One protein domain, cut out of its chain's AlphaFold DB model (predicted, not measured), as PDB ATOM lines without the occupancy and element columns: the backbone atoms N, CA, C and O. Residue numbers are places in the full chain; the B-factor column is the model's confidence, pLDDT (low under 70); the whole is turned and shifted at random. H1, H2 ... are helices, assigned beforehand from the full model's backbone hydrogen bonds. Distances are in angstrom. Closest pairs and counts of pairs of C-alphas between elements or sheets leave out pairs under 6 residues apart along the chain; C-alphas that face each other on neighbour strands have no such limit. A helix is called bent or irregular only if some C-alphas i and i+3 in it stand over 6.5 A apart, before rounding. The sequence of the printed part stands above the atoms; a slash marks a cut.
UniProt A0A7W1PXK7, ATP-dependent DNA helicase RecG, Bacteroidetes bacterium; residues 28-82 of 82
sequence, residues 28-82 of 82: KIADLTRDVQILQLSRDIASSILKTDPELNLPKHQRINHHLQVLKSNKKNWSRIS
ATOM      1  N   LYS A  28     340.686 372.912 499.512       56.66
ATOM      2  CA  LYS A  28     339.317 373.049 500.027       56.66
ATOM      3  C   LYS A  28     339.069 374.511 500.411       56.66
ATOM      4  O   LYS A  28     339.009 374.847 501.587       56.66
ATOM      5  N   ILE A  29     339.022 375.374 499.408       60.78
ATOM      6  CA  ILE A  29     338.763 376.800 499.542       60.78
ATOM      7  C   ILE A  29     337.249 376.952 499.523       60.78
ATOM      8  O   ILE A  29     336.606 376.624 498.527       60.78
ATOM      9  N   ALA A  30     336.679 377.377 500.646       62.47
ATOM     10  CA  ALA A  30     335.237 377.560 500.766       62.47
ATOM     11  C   ALA A  30     334.784 378.873 500.105       62.47
ATOM     12  O   ALA A  30     333.654 378.952 499.630       62.47
ATOM     13  N   ASP A  31     335.668 379.878 500.035       65.19
ATOM     14  CA  ASP A  31     335.426 381.145 499.343       65.19
ATOM     15  C   ASP A  31     336.739 381.697 498.770       65.19
ATOM     16  O   ASP A  31     337.569 382.263 499.481       65.19
ATOM     17  N   LEU A  32     336.919 381.552 497.455       62.75
ATOM     18  CA  LEU A  32     338.137 381.969 496.758       62.75
ATOM     19  C   LEU A  32     338.435 383.458 496.941       62.75
ATOM     20  O   LEU A  32     339.594 383.832 497.059       62.75
ATOM     21  N   THR A  33     337.414 384.305 497.035       62.62
ATOM     22  CA  THR A  33     337.595 385.760 497.130       62.62
ATOM     23  C   THR A  33     338.069 386.172 498.522       62.62
ATOM     24  O   THR A  33     338.903 387.068 498.660       62.62
ATOM     25  N   ARG A  34     337.565 385.509 499.569       65.69
ATOM     26  CA  ARG A  34     337.972 385.769 500.961       65.69
ATOM     27  C   ARG A  34     339.308 385.121 501.296       65.69
ATOM     28  O   ARG A  34     340.159 385.744 501.929       65.69
ATOM     29  N   ASP A  35     339.512 383.899 500.822       69.25
ATOM     30  CA  ASP A  35     340.684 383.095 501.160       69.25
ATOM     31  C   ASP A  35     341.912 383.480 500.326       69.25
ATOM     32  O   ASP A  35     343.037 383.150 500.698       69.25
ATOM     33  N   VAL A  36     341.733 384.247 499.245       75.19
ATOM     34  CA  VAL A  36     342.824 384.805 498.429       75.19
ATOM     35  C   VAL A  36     343.872 385.525 499.279       75.19
ATOM     36  O   VAL A  36     345.067 385.328 499.065       75.19
ATOM     37  N   GLN A  37     343.458 386.308 500.279       76.19
ATOM     38  CA  GLN A  37     344.404 387.035 501.133       76.19
ATOM     39  C   GLN A  37     345.238 386.077 501.995       76.19
ATOM     40  O   GLN A  37     346.443 386.265 502.160       76.19
ATOM     41  N   ILE A  38     344.610 385.012 502.498       79.31
ATOM     42  CA  ILE A  38     345.268 383.972 503.299       79.31
ATOM     43  C   ILE A  38     346.233 383.165 502.427       79.31
ATOM     44  O   ILE A  38     347.349 382.857 502.852       79.31
ATOM     45  N   LEU A  39     345.833 382.845 501.195       74.00
ATOM     46  CA  LEU A  39     346.667 382.137 500.226       74.00
ATOM     47  C   LEU A  39     347.882 382.964 499.819       74.00
ATOM     48  O   LEU A  39     348.983 382.418 499.723       74.00
ATOM     49  N   GLN A  40     347.694 384.265 499.605       77.88
ATOM     50  CA  GLN A  40     348.782 385.175 499.281       77.88
ATOM     51  C   GLN A  40     349.778 385.253 500.439       77.88
ATOM     52  O   GLN A  40     350.953 384.944 500.257       77.88
ATOM     53  N   LEU A  41     349.288 385.508 501.654       79.06
ATOM     54  CA  LEU A  41     350.127 385.564 502.850       79.06
ATOM     55  C   LEU A  41     350.900 384.256 503.076       79.06
ATOM     56  O   LEU A  41     352.097 384.267 503.357       79.06
ATOM     57  N   SER A  42     350.230 383.114 502.916       80.88
ATOM     58  CA  SER A  42     350.852 381.795 503.067       80.88
ATOM     59  C   SER A  42     351.966 381.567 502.041       80.88
ATOM     60  O   SER A  42     353.015 381.014 502.378       80.88
ATOM     61  N   ARG A  43     351.763 382.016 500.796       79.19
ATOM     62  CA  ARG A  43     352.756 381.933 499.717       79.19
ATOM     63  C   ARG A  43     353.970 382.807 500.001       79.19
ATOM     64  O   ARG A  43     355.097 382.349 499.820       79.19
ATOM     65  N   ASP A  44     353.745 384.022 500.485       81.19
ATOM     66  CA  ASP A  44     354.815 384.969 500.795       81.19
ATOM     67  C   ASP A  44     355.678 384.462 501.959       81.19
ATOM     68  O   ASP A  44     356.910 384.453 501.871       81.19
ATOM     69  N   ILE A  45     355.043 383.918 503.005       82.12
ATOM     70  CA  ILE A  45     355.737 383.270 504.127       82.12
ATOM     71  C   ILE A  45     356.549 382.067 503.640       82.12
ATOM     72  O   ILE A  45     357.729 381.948 503.973       82.12
ATOM     73  N   ALA A  46     355.952 381.191 502.827       81.25
ATOM     74  CA  ALA A  46     356.652 380.034 502.280       81.25
ATOM     75  C   ALA A  46     357.860 380.452 501.423       81.25
ATOM     76  O   ALA A  46     358.940 379.884 501.569       81.25
ATOM     77  N   SER A  47     357.712 381.481 500.581       80.12
ATOM     78  CA  SER A  47     358.808 382.024 499.771       80.12
ATOM     79  C   SER A  47     359.939 382.570 500.644       80.12
ATOM     80  O   SER A  47     361.108 382.280 500.398       80.12
ATOM     81  N   SER A  48     359.607 383.314 501.700       83.38
ATOM     82  CA  SER A  48     360.586 383.860 502.650       83.38
ATOM     83  C   SER A  48     361.359 382.761 503.392       83.38
ATOM     84  O   SER A  48     362.590 382.810 503.505       83.38
ATOM     85  N   ILE A  49     360.648 381.717 503.828       83.56
ATOM     86  CA  ILE A  49     361.243 380.535 504.455       83.56
ATOM     87  C   ILE A  49     362.210 379.854 503.485       83.56
ATOM     88  O   ILE A  49     363.360 379.638 503.850       83.56
ATOM     89  N   LEU A  50     361.778 379.582 502.250       82.31
ATOM     90  CA  LEU A  50     362.599 378.905 501.242       82.31
ATOM     91  C   LEU A  50     363.803 379.735 500.791       82.31
ATOM     92  O   LEU A  50     364.842 379.168 500.485       82.31
ATOM     93  N   LYS A  51     363.708 381.069 500.785       83.12
ATOM     94  CA  LYS A  51     364.868 381.941 500.530       83.12
ATOM     95  C   LYS A  51     365.947 381.794 501.603       83.12
ATOM     96  O   LYS A  51     367.128 381.900 501.296       83.12
ATOM     97  N   THR A  52     365.538 381.582 502.851       82.12
ATOM     98  CA  THR A  52     366.457 381.496 503.995       82.12
ATOM     99  C   THR A  52     366.940 380.066 504.242       82.12
ATOM    100  O   THR A  52     368.062 379.856 504.689       82.12
ATOM    101  N   ASP A  53     366.086 379.082 503.983       84.00
ATOM    102  CA  ASP A  53     366.319 377.663 504.235       84.00
ATOM    103  C   ASP A  53     365.634 376.825 503.142       84.00
ATOM    104  O   ASP A  53     364.544 376.285 503.363       84.00
ATOM    105  N   PRO A  54     366.251 376.738 501.946       83.31
ATOM    106  CA  PRO A  54     365.676 376.036 500.797       83.31
ATOM    107  C   PRO A  54     365.389 374.557 501.077       83.31
ATOM    108  O   PRO A  54     364.411 374.002 500.582       83.31
ATOM    109  N   GLU A  55     366.226 373.936 501.908       83.56
ATOM    110  CA  GLU A  55     366.154 372.514 502.251       83.56
ATOM    111  C   GLU A  55     365.286 372.237 503.495       83.56
ATOM    112  O   GLU A  55     365.068 371.079 503.851       83.56
ATOM    113  N   LEU A  56     364.762 373.277 504.159       84.44
ATOM    114  CA  LEU A  56     363.988 373.170 505.404       84.44
ATOM    115  C   LEU A  56     364.720 372.366 506.499       84.44
ATOM    116  O   LEU A  56     364.112 371.550 507.205       84.44
ATOM    117  N   ASN A  57     366.033 372.576 506.621       83.88
ATOM    118  CA  ASN A  57     366.908 371.857 507.549       83.88
ATOM    119  C   ASN A  57     367.041 372.550 508.910       83.88
ATOM    120  O   ASN A  57     367.543 371.950 509.864       83.88
ATOM    121  N   LEU A  58     366.593 373.801 509.038       85.00
ATOM    122  CA  LEU A  58     366.656 374.504 510.312       85.00
ATOM    123  C   LEU A  58     365.740 373.836 511.351       85.00
ATOM    124  O   LEU A  58     364.603 373.475 511.027       85.00
ATOM    125  N   PRO A  59     366.152 373.765 512.634       84.31
ATOM    126  CA  PRO A  59     365.331 373.200 513.708       84.31
ATOM    127  C   PRO A  59     363.919 373.802 513.778       84.31
ATOM    128  O   PRO A  59     362.939 373.088 513.981       84.31
ATOM    129  N   LYS A  60     363.792 375.110 513.515       86.19
ATOM    130  CA  LYS A  60     362.503 375.817 513.470       86.19
ATOM    131  C   LYS A  60     361.578 375.376 512.323       86.19
ATOM    132  O   LYS A  60     360.369 375.552 512.430       86.19
ATOM    133  N   HIS A  61     362.115 374.801 511.247       88.88
ATOM    134  CA  HIS A  61     361.357 374.361 510.069       88.88
ATOM    135  C   HIS A  61     361.159 372.839 510.006       88.88
ATOM    136  O   HIS A  61     360.432 372.358 509.136       88.88
ATOM    137  N   GLN A  62     361.708 372.071 510.953       85.94
ATOM    138  CA  GLN A  62     361.580 370.607 510.984       85.94
ATOM    139  C   GLN A  62     360.126 370.123 510.932       85.94
ATOM    140  O   GLN A  62     359.823 369.143 510.257       85.94
ATOM    141  N   ARG A  63     359.201 370.829 511.598       86.75
ATOM    142  CA  ARG A  63     357.766 370.496 511.557       86.75
ATOM    143  C   ARG A  63     357.174 370.645 510.156       86.75
ATOM    144  O   ARG A  63     356.400 369.790 509.731       86.75
ATOM    145  N   ILE A  64     357.556 371.704 509.439       85.56
ATOM    146  CA  ILE A  64     357.124 371.958 508.059       85.56
ATOM    147  C   ILE A  64     357.676 370.857 507.150       85.56
ATOM    148  O   ILE A  64     356.923 370.259 506.385       85.56
ATOM    149  N   ASN A  65     358.964 370.534 507.290       86.00
ATOM    150  CA  ASN A  65     359.611 369.474 506.523       86.00
ATOM    151  C   ASN A  65     358.925 368.117 506.754       86.00
ATOM    152  O   ASN A  65     358.484 367.479 505.802       86.00
ATOM    153  N   HIS A  66     358.714 367.725 508.013       86.19
ATOM    154  CA  HIS A  66     358.013 366.488 508.356       86.19
ATOM    155  C   HIS A  66     356.612 366.424 507.727       86.19
ATOM    156  O   HIS A  66     356.239 365.417 507.125       86.19
ATOM    157  N   HIS A  67     355.842 367.514 507.806       84.69
ATOM    158  CA  HIS A  67     354.524 367.578 507.178       84.69
ATOM    159  C   HIS A  67     354.597 367.436 505.648       84.69
ATOM    160  O   HIS A  67     353.824 366.682 505.058       84.69
ATOM    161  N   LEU A  68     355.569 368.084 504.999       82.38
ATOM    162  CA  LEU A  68     355.796 367.939 503.560       82.38
ATOM    163  C   LEU A  68     356.196 366.512 503.167       82.38
ATOM    164  O   LEU A  68     355.754 366.043 502.119       82.38
ATOM    165  N   GLN A  69     356.979 365.798 503.979       82.88
ATOM    166  CA  GLN A  69     357.322 364.390 503.730       82.88
ATOM    167  C   GLN A  69     356.082 363.487 503.768       82.88
ATOM    168  O   GLN A  69     355.914 362.623 502.901       82.88
ATOM    169  N   VAL A  70     355.168 363.724 504.715       82.31
ATOM    170  CA  VAL A  70     353.878 363.017 504.784       82.31
ATOM    171  C   VAL A  70     353.043 363.293 503.528       82.31
ATOM    172  O   VAL A  70     352.532 362.362 502.903       82.31
ATOM    173  N   LEU A  71     352.955 364.557 503.097       76.31
ATOM    174  CA  LEU A  71     352.224 364.929 501.882       76.31
ATOM    175  C   LEU A  71     352.850 364.332 500.612       76.31
ATOM    176  O   LEU A  71     352.128 363.786 499.779       76.31
ATOM    177  N   LYS A  72     354.181 364.380 500.463       70.62
ATOM    178  CA  LYS A  72     354.915 363.767 499.337       70.62
ATOM    179  C   LYS A  72     354.698 362.255 499.268       70.62
ATOM    180  O   LYS A  72     354.514 361.722 498.177       70.62
ATOM    181  N   SER A  73     354.662 361.581 500.417       65.12
ATOM    182  CA  SER A  73     354.403 360.138 500.489       65.12
ATOM    183  C   SER A  73     352.996 359.786 499.992       65.12
ATOM    184  O   SER A  73     352.837 358.816 499.255       65.12
ATOM    185  N   ASN A  74     352.002 360.628 500.287       62.12
ATOM    186  CA  ASN A  74     350.646 360.498 499.739       62.12
ATOM    187  C   ASN A  74     350.552 360.909 498.255       62.12
ATOM    188  O   ASN A  74     349.716 360.389 497.514       62.12
ATOM    189  N   LYS A  75     351.432 361.803 497.782       55.72
ATOM    190  CA  LYS A  75     351.461 362.266 496.385       55.72
ATOM    191  C   LYS A  75     351.990 361.217 495.389       55.72
ATOM    192  O   LYS A  75     351.856 361.398 494.180       55.72
ATOM    193  N   LYS A  76     352.525 360.084 495.864       54.41
ATOM    194  CA  LYS A  76     352.983 358.956 495.026       54.41
ATOM    195  C   LYS A  76     351.865 358.315 494.176       54.41
ATOM    196  O   LYS A  76     352.169 357.554 493.265       54.41
ATOM    197  N   ASN A  77     350.597 358.648 494.438       51.69
ATOM    198  CA  ASN A  77     349.431 358.162 493.690       51.69
ATOM    199  C   ASN A  77     349.007 359.037 492.493       51.69
ATOM    200  O   ASN A  77     348.146 358.616 491.729       51.69
ATOM    201  N   TRP A  78     349.599 360.217 492.282       52.50
ATOM    202  CA  TRP A  78     349.177 361.133 491.206       52.50
ATOM    203  C   TRP A  78     349.804 360.808 489.843       52.50
ATOM    204  O   TRP A  78     349.285 361.228 488.818       52.50
ATOM    205  N   SER A  79     350.887 360.024 489.808       46.41
ATOM    206  CA  SER A  79     351.501 359.535 488.562       46.41
ATOM    207  C   SER A  79     350.796 358.310 487.966       46.41
ATOM    208  O   SER A  79     351.252 357.777 486.959       46.41
ATOM    209  N   ARG A  80     349.717 357.825 488.596       47.28
ATOM    210  CA  ARG A  80     348.981 356.615 488.193       47.28
ATOM    211  C   ARG A  80     347.666 356.886 487.462       47.28
ATOM    212  O   ARG A  80     346.971 355.933 487.132       47.28
ATOM    213  N   ILE A  81     347.336 358.150 487.219       47.50
ATOM    214  CA  ILE A  81     346.186 358.540 486.406       47.50
ATOM    215  C   ILE A  81     346.760 359.198 485.144       47.50
ATOM    216  O   ILE A  81     347.058 360.389 485.128       47.50
ATOM    217  N   SER A  82     347.028 358.370 484.134       44.12
ATOM    218  CA  SER A  82     347.221 358.741 482.725       44.12
ATOM    219  C   SER A  82     346.184 357.994 481.907       44.12
ATOM    220  O   SER A  82     345.875 356.847 482.304       44.12
TER     221      SER A  82
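Overview. This is residues 28 to 82 of the 82 residues of the protein "ATP-dependent DNA helicase RecG" of Bacteroidetes bacterium (UniProt A0A7W1PXK7). Two helices, H1 and then H2, make an open V, with the link of residues 53 to 58 at its point and the far parts of both arms free of any other part. A short stretch, residues 28 to 31, comes before H1, and a tail, residues 76 to 82, carries on beyond H2. The printed part has 55 residues with two named helices and no named strand, and its class is all helix. It is loose, with a radius of gyration of the C-alphas of 14.3 A, and flat, with spans of 33 by 33 by 16 A.

Along the chain. H1, residues 32 to 52, begins at C-alpha 32 at (338.137, 381.969, 496.758) and measures 29.2 A from first to last C-alpha. It has a kink of 25 degrees near residue 39, and it is only just irregular: C-alphas 34 and 37 are 6.6 A apart. H2, residues 59 to 75, measures 24.7 A and ends at C-alpha 75 at (351.461, 362.266, 496.385). It is irregular, with C-alphas 60 and 63 7.4 A apart.

Arrangement. A short link of six residues joins H1 to H2. The two helices are only just apart, their closest C-alphas being 8.3 A from each other. Residues 30 to 38, of which 32 to 38 belong to H1, stand free, and so do residues 40 to 45 of H1. Residues 69 to 82, of which 69 to 75 belong to H2, stand free too. Of the O i to N i+4 pairs, 15 of 17 in H1 and 11 of 13 in H2 are within hydrogen-bond range.

Size, cuts and confidence. The two C-alphas farthest apart, those of Pro 59 and Ser 82, are 38.7 A apart. The printed part has no cut and ends at the chain's last residue. The mean pLDDT of the printed part is 73.9; residues 28 to 35 and 73 to 82 are under 70.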